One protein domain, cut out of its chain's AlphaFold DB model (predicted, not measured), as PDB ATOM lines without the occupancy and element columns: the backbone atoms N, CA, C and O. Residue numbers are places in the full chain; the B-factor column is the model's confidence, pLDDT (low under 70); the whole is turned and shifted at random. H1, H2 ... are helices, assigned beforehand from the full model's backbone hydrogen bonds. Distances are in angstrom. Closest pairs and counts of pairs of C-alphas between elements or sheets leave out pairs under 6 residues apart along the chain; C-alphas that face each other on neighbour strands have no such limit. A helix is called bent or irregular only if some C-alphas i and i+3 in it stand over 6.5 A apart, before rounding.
ATOM      1  N   ARG A 258     -14.517  21.617  14.794       70.88
ATOM      2  CA  ARG A 258     -13.165  21.865  14.284       70.88
ATOM      3  C   ARG A 258     -12.467  22.974  15.077       70.88
ATOM      4  O   ARG A 258     -11.271  22.867  15.310       70.88
ATOM      5  N   ARG A 259     -13.186  24.013  15.508       77.50
ATOM      6  CA  ARG A 259     -12.636  25.107  16.327       77.50
ATOM      7  C   ARG A 259     -12.254  24.615  17.724       77.50
ATOM      8  O   ARG A 259     -11.144  24.893  18.167       77.50
ATOM      9  N   GLU A 260     -13.124  23.842  18.378       81.25
ATOM     10  CA  GLU A 260     -12.823  23.275  19.702       81.25
ATOM     11  C   GLU A 260     -11.645  22.284  19.648       81.25
ATOM     12  O   GLU A 260     -10.755  22.325  20.499       81.25
ATOM     13  N   GLY A 261     -11.557  21.464  18.597       83.12
ATOM     14  CA  GLY A 261     -10.412  20.577  18.391       83.12
ATOM     15  C   GLY A 261      -9.084  21.301  18.147       83.12
ATOM     16  O   GLY A 261      -8.052  20.897  18.687       83.12
ATOM     17  N   GLU A 262      -9.076  22.404  17.390       84.38
ATOM     18  CA  GLU A 262      -7.868  23.226  17.214       84.38
ATOM     19  C   GLU A 262      -7.457  23.947  18.512       84.38
ATOM     20  O   GLU A 262      -6.261  24.051  18.819       84.38
ATOM     21  N   ALA A 263      -8.426  24.372  19.330       86.06
ATOM     22  CA  ALA A 263      -8.153  24.891  20.668       86.06
ATOM     23  C   ALA A 263      -7.487  23.817  21.545       86.06
ATOM     24  O   ALA A 263      -6.448  24.070  22.159       86.06
ATOM     25  N   MET A 264      -7.981  22.577  21.510       87.62
ATOM     26  CA  MET A 264      -7.369  21.456  22.229       87.62
ATOM     27  C   MET A 264      -5.949  21.131  21.760       87.62
ATOM     28  O   MET A 264      -5.065  20.909  22.590       87.62
ATOM     29  N   LYS A 265      -5.671  21.183  20.452       86.88
ATOM     30  CA  LYS A 265      -4.297  21.036  19.930       86.88
ATOM     31  C   LYS A 265      -3.363  22.120  20.453       86.88
ATOM     32  O   LYS A 265      -2.172  21.873  20.652       86.88
ATOM     33  N   THR A 266      -3.877  23.323  20.666       88.81
ATOM     34  CA  THR A 266      -3.112  24.421  21.263       88.81
ATOM     35  C   THR A 266      -2.846  24.154  22.740       88.81
ATOM     36  O   THR A 266      -1.692  24.212  23.159       88.81
ATOM     37  N   LEU A 267      -3.851  23.712  23.497       88.00
ATOM     38  CA  LEU A 267      -3.684  23.324  24.901       88.00
ATOM     39  C   LEU A 267      -2.697  22.155  25.085       88.00
ATOM     40  O   LEU A 267      -1.877  22.186  26.002       88.00
ATOM     41  N   PHE A 268      -2.676  21.172  24.177       90.31
ATOM     42  CA  PHE A 268      -1.684  20.083  24.201       90.31
ATOM     43  C   PHE A 268      -0.247  20.563  24.003       90.31
ATOM     44  O   PHE A 268       0.677  19.944  24.529       90.31
ATOM     45  N   ARG A 269      -0.045  21.638  23.230       87.38
ATOM     46  CA  ARG A 269       1.280  22.245  23.031       87.38
ATOM     47  C   ARG A 269       1.731  23.027  24.260       87.38
ATOM     48  O   ARG A 269       2.919  23.030  24.559       87.38
ATOM     49  N   LEU A 270       0.793  23.659  24.963       88.81
ATOM     50  CA  LEU A 270       1.074  24.456  26.156       88.81
ATOM     51  C   LEU A 270       1.315  23.594  27.403       88.81
ATOM     52  O   LEU A 270       2.120  23.966  28.252       88.81
ATOM     53  N   SER A 271       0.653  22.439  27.520       91.31
ATOM     54  CA  SER A 271       0.770  21.568  28.694       91.31
ATOM     55  C   SER A 271       0.839  20.081  28.317       91.31
ATOM     56  O   SER A 271      -0.183  19.463  27.995       91.31
ATOM     57  N   PRO A 272       2.024  19.449  28.433       86.31
ATOM     58  CA  PRO A 272       2.171  18.003  28.256       86.31
ATOM     59  C   PRO A 272       1.305  17.190  29.226       86.31
ATOM     60  O   PRO A 272       0.749  16.167  28.840       86.31
ATOM     61  N   LYS A 273       1.113  17.680  30.460       86.06
ATOM     62  CA  LYS A 273       0.241  17.035  31.457       86.06
ATOM     63  C   LYS A 273      -1.230  17.061  31.053       86.06
ATOM     64  O   LYS A 273      -1.941  16.085  31.263       86.06
ATOM     65  N   PHE A 274      -1.678  18.155  30.441       91.38
ATOM     66  CA  PHE A 274      -3.034  18.250  29.904       91.38
ATOM     67  C   PHE A 274      -3.247  17.246  28.758       91.38
ATOM     68  O   PHE A 274      -4.284  16.591  28.682       91.38
ATOM     69  N   ARG A 275      -2.224  17.039  27.915       89.50
ATOM     70  CA  ARG A 275      -2.239  16.007  26.866       89.50
ATOM     71  C   ARG A 275      -2.292  14.583  27.432       89.50
ATOM     72  O   ARG A 275      -2.999  13.745  26.884       89.50
ATOM     73  N   GLU A 276      -1.554  14.292  28.499       86.94
ATOM     74  CA  GLU A 276      -1.613  12.989  29.182       86.94
ATOM     75  C   GLU A 276      -3.001  12.729  29.784       86.94
ATOM     76  O   GLU A 276      -3.554  11.646  29.592       86.94
ATOM     77  N   ALA A 277      -3.598  13.735  30.432       88.38
ATOM     78  CA  ALA A 277      -4.959  13.653  30.964       88.38
ATOM     79  C   ALA A 277      -6.001  13.388  29.863       88.38
ATOM     80  O   ALA A 277      -6.901  12.571  30.052       88.38
ATOM     81  N   TRP A 278      -5.843  14.011  28.690       89.62
ATOM     82  CA  TRP A 278      -6.681  13.748  27.516       89.62
ATOM     83  C   TRP A 278      -6.581  12.301  27.025       89.62
ATOM     84  O   TRP A 278      -7.600  11.657  26.783       89.62
ATOM     85  N   LEU A 279      -5.364  11.767  26.895       87.62
ATOM     86  CA  LEU A 279      -5.161  10.384  26.453       87.62
ATOM     87  C   LEU A 279      -5.763   9.381  27.445       87.62
ATOM     88  O   LEU A 279      -6.331   8.373  27.026       87.62
ATOM     89  N   LEU A 280      -5.682   9.676  28.744       86.81
ATOM     90  CA  LEU A 280      -6.322   8.874  29.782       86.81
ATOM     91  C   LEU A 280      -7.854   8.923  29.667       86.81
ATOM     92  O   LEU A 280      -8.496   7.876  29.704       86.81
ATOM     93  N   HIS A 281      -8.426  10.114  29.462       86.94
ATOM     94  CA  HIS A 281      -9.866  10.308  29.268       86.94
ATOM     95  C   HIS A 281     -10.389   9.568  28.023       86.94
ATOM     96  O   HIS A 281     -11.391   8.854  28.091       86.94
ATOM     97  N   CYS A 282      -9.652   9.630  26.907       86.06
ATOM     98  CA  CYS A 282      -9.949   8.846  25.706       86.06
ATOM     99  C   CYS A 282      -9.885   7.334  25.968       86.06
ATOM    100  O   CYS A 282     -10.694   6.578  25.433       86.06
ATOM    101  N   GLY A 283      -8.946   6.885  26.808       80.81
ATOM    102  CA  GLY A 283      -8.814   5.480  27.199       80.81
ATOM    103  C   GLY A 283     -10.014   4.948  27.987       80.81
ATOM    104  O   GLY A 283     -10.353   3.774  27.853       80.81
ATOM    105  N   THR A 284     -10.685   5.801  28.766       79.31
ATOM    106  CA  THR A 284     -11.871   5.422  29.550       79.31
ATOM    107  C   THR A 284     -13.186   5.474  28.767       79.31
ATOM    108  O   THR A 284     -14.125   4.778  29.136       79.31
ATOM    109  N   ALA A 285     -13.257   6.256  27.685       72.31
ATOM    110  CA  ALA A 285     -14.497   6.530  26.949       72.31
ATOM    111  C   ALA A 285     -14.793   5.577  25.764       72.31
ATOM    112  O   ALA A 285     -15.858   5.638  25.153       72.31
ATOM    113  N   GLY A 286     -13.883   4.659  25.424       66.25
ATOM    114  CA  GLY A 286     -14.142   3.632  24.405       66.25
ATOM    115  C   GLY A 286     -14.405   4.188  22.991       66.25
ATOM    116  O   GLY A 286     -13.675   5.052  22.514       66.25
ATOM    117  N   ARG A 287     -15.413   3.649  22.274       56.31
ATOM    118  CA  ARG A 287     -15.693   3.972  20.849       56.31
ATOM    119  C   ARG A 287     -16.320   5.354  20.618       56.31
ATOM    120  O   ARG A 287     -16.361   5.788  19.471       56.31
ATOM    121  N   GLU A 288     -16.796   6.024  21.664       57.94
ATOM    122  CA  GLU A 288     -17.462   7.335  21.568       57.94
ATOM    123  C   GLU A 288     -16.457   8.497  21.453       57.94
ATOM    124  O   GLU A 288     -16.804   9.590  21.014       57.94
ATOM    125  N   ALA A 289     -15.177   8.245  21.755       61.69
ATOM    126  CA  ALA A 289     -14.126   9.260  21.780       61.69
ATOM    127  C   ALA A 289     -13.606   9.701  20.396       61.69
ATOM    128  O   ALA A 289     -12.893  10.697  20.304       61.69
ATOM    129  N   GLY A 290     -13.912   8.988  19.304       68.81
ATOM    130  CA  GLY A 290     -13.287   9.247  17.996       68.81
ATOM    131  C   GLY A 290     -11.792   8.876  17.956       68.81
ATOM    132  O   GLY A 290     -11.377   7.922  18.608       68.81
ATOM    133  N   ASP A 291     -10.978   9.582  17.153       71.19
ATOM    134  CA  ASP A 291      -9.517   9.372  17.044       71.19
ATOM    135  C   ASP A 291      -8.775  10.196  18.119       71.19
ATOM    136  O   ASP A 291      -8.657  11.414  17.964       71.19
ATOM    137  N   PRO A 292      -8.207   9.573  19.175       70.62
ATOM    138  CA  PRO A 292      -7.541  10.286  20.274       70.62
ATOM    139  C   PRO A 292      -6.330  11.115  19.826       70.62
ATOM    140  O   PRO A 292      -5.857  11.991  20.558       70.62
ATOM    141  N   SER A 293      -5.803  10.819  18.633       74.31
ATOM    142  CA  SER A 293      -4.650  11.492  18.037       74.31
ATOM    143  C   SER A 293      -5.010  12.856  17.448       74.31
ATOM    144  O   SER A 293      -4.123  13.700  17.301       74.31
ATOM    145  N   ASP A 294      -6.283  13.073  17.102       79.81
ATOM    146  CA  ASP A 294      -6.772  14.296  16.472       79.81
ATOM    147  C   ASP A 294      -8.095  14.761  17.114       79.81
ATOM    148  O   ASP A 294      -9.170  14.367  16.656       79.81
ATOM    149  N   PRO A 295      -8.044  15.646  18.132       81.12
ATOM    150  CA  PRO A 295      -9.238  16.128  18.830       81.12
ATOM    151  C   PRO A 295     -10.206  16.891  17.911       81.12
ATOM    152  O   PRO A 295     -11.386  16.988  18.222       81.12
ATOM    153  N   SER A 296      -9.763  17.373  16.740       81.00
ATOM    154  CA  SER A 296     -10.643  18.008  15.741       81.00
ATOM    155  C   SER A 296     -11.564  17.026  15.020       81.00
ATOM    156  O   SER A 296     -12.426  17.460  14.258       81.00
ATOM    157  N   LYS A 297     -11.383  15.718  15.228       80.56
ATOM    158  CA  LYS A 297     -12.266  14.660  14.716       80.56
ATOM    159  C   LYS A 297     -13.203  14.091  15.781       80.56
ATOM    160  O   LYS A 297     -14.034  13.250  15.454       80.56
ATOM    161  N   CYS A 298     -13.043  14.499  17.032       82.06
ATOM    162  CA  CYS A 298     -13.900  14.071  18.124       82.06
ATOM    163  C   CYS A 298     -15.217  14.851  18.098       82.06
ATOM    164  O   CYS A 298     -15.284  15.990  17.624       82.06
ATOM    165  N   GLU A 299     -16.274  14.249  18.635       84.12
ATOM    166  CA  GLU A 299     -17.547  14.942  18.769       84.12
ATOM    167  C   GLU A 299     -17.439  16.105  19.757       84.12
ATOM    168  O   GLU A 299     -16.813  16.001  20.811       84.12
ATOM    169  N   ARG A 300     -18.109  17.219  19.446       84.44
ATOM    170  CA  ARG A 300     -18.077  18.428  20.281       84.44
ATOM    171  C   ARG A 300     -18.474  18.156  21.734       84.44
ATOM    172  O   ARG A 300     -17.867  18.721  22.636       84.44
ATOM    173  N   ARG A 301     -19.473  17.297  21.965       85.69
ATOM    174  CA  ARG A 301     -19.945  16.955  23.320       85.69
ATOM    175  C   ARG A 301     -18.841  16.300  24.149       85.69
ATOM    176  O   ARG A 301     -18.636  16.693  25.288       85.69
ATOM    177  N   PHE A 302     -18.099  15.386  23.535       87.12
ATOM    178  CA  PHE A 302     -16.983  14.690  24.162       87.12
ATOM    179  C   PHE A 302     -15.830  15.644  24.521       87.12
ATOM    180  O   PHE A 302     -15.258  15.566  25.605       87.12
ATOM    181  N   LEU A 303     -15.520  16.600  23.636       87.44
ATOM    182  CA  LEU A 303     -14.490  17.612  23.901       87.44
ATOM    183  C   LEU A 303     -14.862  18.524  25.074       87.44
ATOM    184  O   LEU A 303     -14.012  18.825  25.910       87.44
ATOM    185  N   VAL A 304     -16.124  18.954  25.139       88.62
ATOM    186  CA  VAL A 304     -16.622  19.812  26.222       88.62
ATOM    187  C   VAL A 304     -16.627  19.064  27.556       88.62
ATOM    188  O   VAL A 304     -16.141  19.609  28.537       88.62
ATOM    189  N   GLU A 305     -17.054  17.798  27.587       89.50
ATOM    190  CA  GLU A 305     -17.047  16.978  28.809       89.50
ATOM    191  C   GLU A 305     -15.639  16.838  29.413       89.50
ATOM    192  O   GLU A 305     -15.442  16.982  30.623       89.50
ATOM    193  N   PHE A 306     -14.631  16.609  28.566       91.19
ATOM    194  CA  PHE A 306     -13.243  16.588  29.012       91.19
ATOM    195  C   PHE A 306     -12.791  17.940  29.580       91.19
ATOM    196  O   PHE A 306     -12.121  17.981  30.616       91.19
ATOM    197  N   LEU A 307     -13.128  19.039  28.899       90.62
ATOM    198  CA  LEU A 307     -12.749  20.388  29.317       90.62
ATOM    199  C   LEU A 307     -13.406  20.783  30.643       90.62
ATOM    200  O   LEU A 307     -12.717  21.336  31.499       90.62
ATOM    201  N   ASP A 308     -14.674  20.435  30.850       88.94
ATOM    202  CA  ASP A 308     -15.388  20.677  32.107       88.94
ATOM    203  C   ASP A 308     -14.744  19.897  33.259       88.94
ATOM    204  O   ASP A 308     -14.410  20.468  34.298       88.94
ATOM    205  N   ARG A 309     -14.426  18.614  33.049       87.25
ATOM    206  CA  ARG A 309     -13.729  17.795  34.054       87.25
ATOM    207  C   ARG A 309     -12.329  18.329  34.373       87.25
ATOM    208  O   ARG A 309     -11.876  18.260  35.516       87.25
ATOM    209  N   ALA A 310     -11.625  18.859  33.374       88.44
ATOM    210  CA  ALA A 310     -10.334  19.508  33.578       88.44
ATOM    211  C   ALA A 310     -10.475  20.828  34.357       88.44
ATOM    212  O   ALA A 310      -9.643  21.117  35.219       88.44
ATOM    213  N   ALA A 311     -11.532  21.604  34.103       86.25
ATOM    214  CA  ALA A 311     -11.837  22.827  34.837       86.25
ATOM    215  C   ALA A 311     -12.196  22.541  36.306       86.25
ATOM    216  O   ALA A 311     -11.691  23.222  37.198       86.25
ATOM    217  N   GLU A 312     -12.965  21.487  36.586       84.31
ATOM    218  CA  GLU A 312     -13.274  21.038  37.951       84.31
ATOM    219  C   GLU A 312     -12.020  20.614  38.728       84.31
ATOM    220  O   GLU A 312     -11.893  20.905  39.918       84.31
ATOM    221  N   GLN A 313     -11.050  19.966  38.074       79.31
ATOM    222  CA  GLN A 313      -9.767  19.636  38.711       79.31
ATOM    223  C   GLN A 313      -8.928  20.874  39.047       79.31
ATOM    224  O   GLN A 313      -8.190  20.865  40.031       79.31
ATOM    225  N   LEU A 314      -9.054  21.948  38.265       78.31
ATOM    226  CA  LEU A 314      -8.412  23.225  38.571       78.31
ATOM    227  C   LEU A 314      -9.122  23.945  39.725       78.31
ATOM    228  O   LEU A 314      -8.456  24.460  40.618       78.31
ATOM    229  N   GLN A 315     -10.455  23.929  39.757       73.75
ATOM    230  CA  GLN A 315     -11.246  24.582  40.808       73.75
ATOM    231  C   GLN A 315     -11.192  23.834  42.150       73.75
ATOM    232  O   GLN A 315     -11.149  24.459  43.202       73.75
TER     233      GLN A 315
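Overview. This is residues 258 to 315 of the 415 residues of the protein "TEX13A protein" of Symbiodinium natans (UniProt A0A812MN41). Three helices stand with their centres in a triangle and their lines well off parallel. H1 and H2 meet at a corner, and the kinked H2 and the later H3 make a helical hairpin, joined by a stretch with no named element, residues 290 to 299. The contacts between the helices are few, yet the whole is compact, with a radius of gyration of the C-alphas of 10.3 A. The printed part has 58 residues with three named helices, in the order H1, H2, H3, and no named strand, and its class is all helix. The C-alphas span 28 by 21 by 17 A along the three main axes, a rounded outline.

Arrangement. Start with residues 258 to 270, which are H1, and go on over a tight link of one residue, Ser 271, to H2, residues 272 to 289. These two touch only at the corner by their link, with residues 267 to 268 and 274 to 275 alone; look at the C-alphas of Phe 268 and Arg 275, the closest, 4.9 A apart. They run opposite ways at a tilt of 38 degrees, only just steep. H2 is irregular: C-alphas 284 and 287 are 9.6 A apart, and its line is a rough one; it also has a kink of 68 degrees near residue 283. Then comes a short link of 10 residues to H3, residues 300 to 315. H2 and H3 form a helical hairpin and touch, H3 with residues 302 to 306 alone; their closest C-alphas are those of Ala 289 and Phe 302, 6.6 A apart. They run opposite ways at a steep tilt of 43 degrees. Return to Glu 260 and look across to Arg 300: these are the closest C-alphas of H1 and H3, 7.2 A apart. H1 and H3 only just touch, with 3 pairs of C-alphas within 8 A, and only at their ends. They run the same way at a tilt of 37 degrees, only just steep. In H1 and H3 every O i to N i+4 pair is within hydrogen-bond range; in H2 it is 10 of 14.

Along the chain. Find C-alpha 258 at (-13.165, 21.865, 14.284); from there H1 runs 18.7 A to C-alpha 270. H2 begins at C-alpha 272, at (2.171, 18.003, 28.256), and covers 19.6 A to C-alpha 289. H3 runs 22.5 A from C-alpha 300 to C-alpha 315 at (-11.246, 24.582, 40.808).

Size, cuts and confidence. The two C-alphas farthest apart are those of Arg 287 and Gln 315, 29.0 A. The printed part has no cut, and neither link is long. The mean pLDDT of the printed part is 82.4; look for values under 70 at residues 286 to 290, of which 286 to 289 belong to H2.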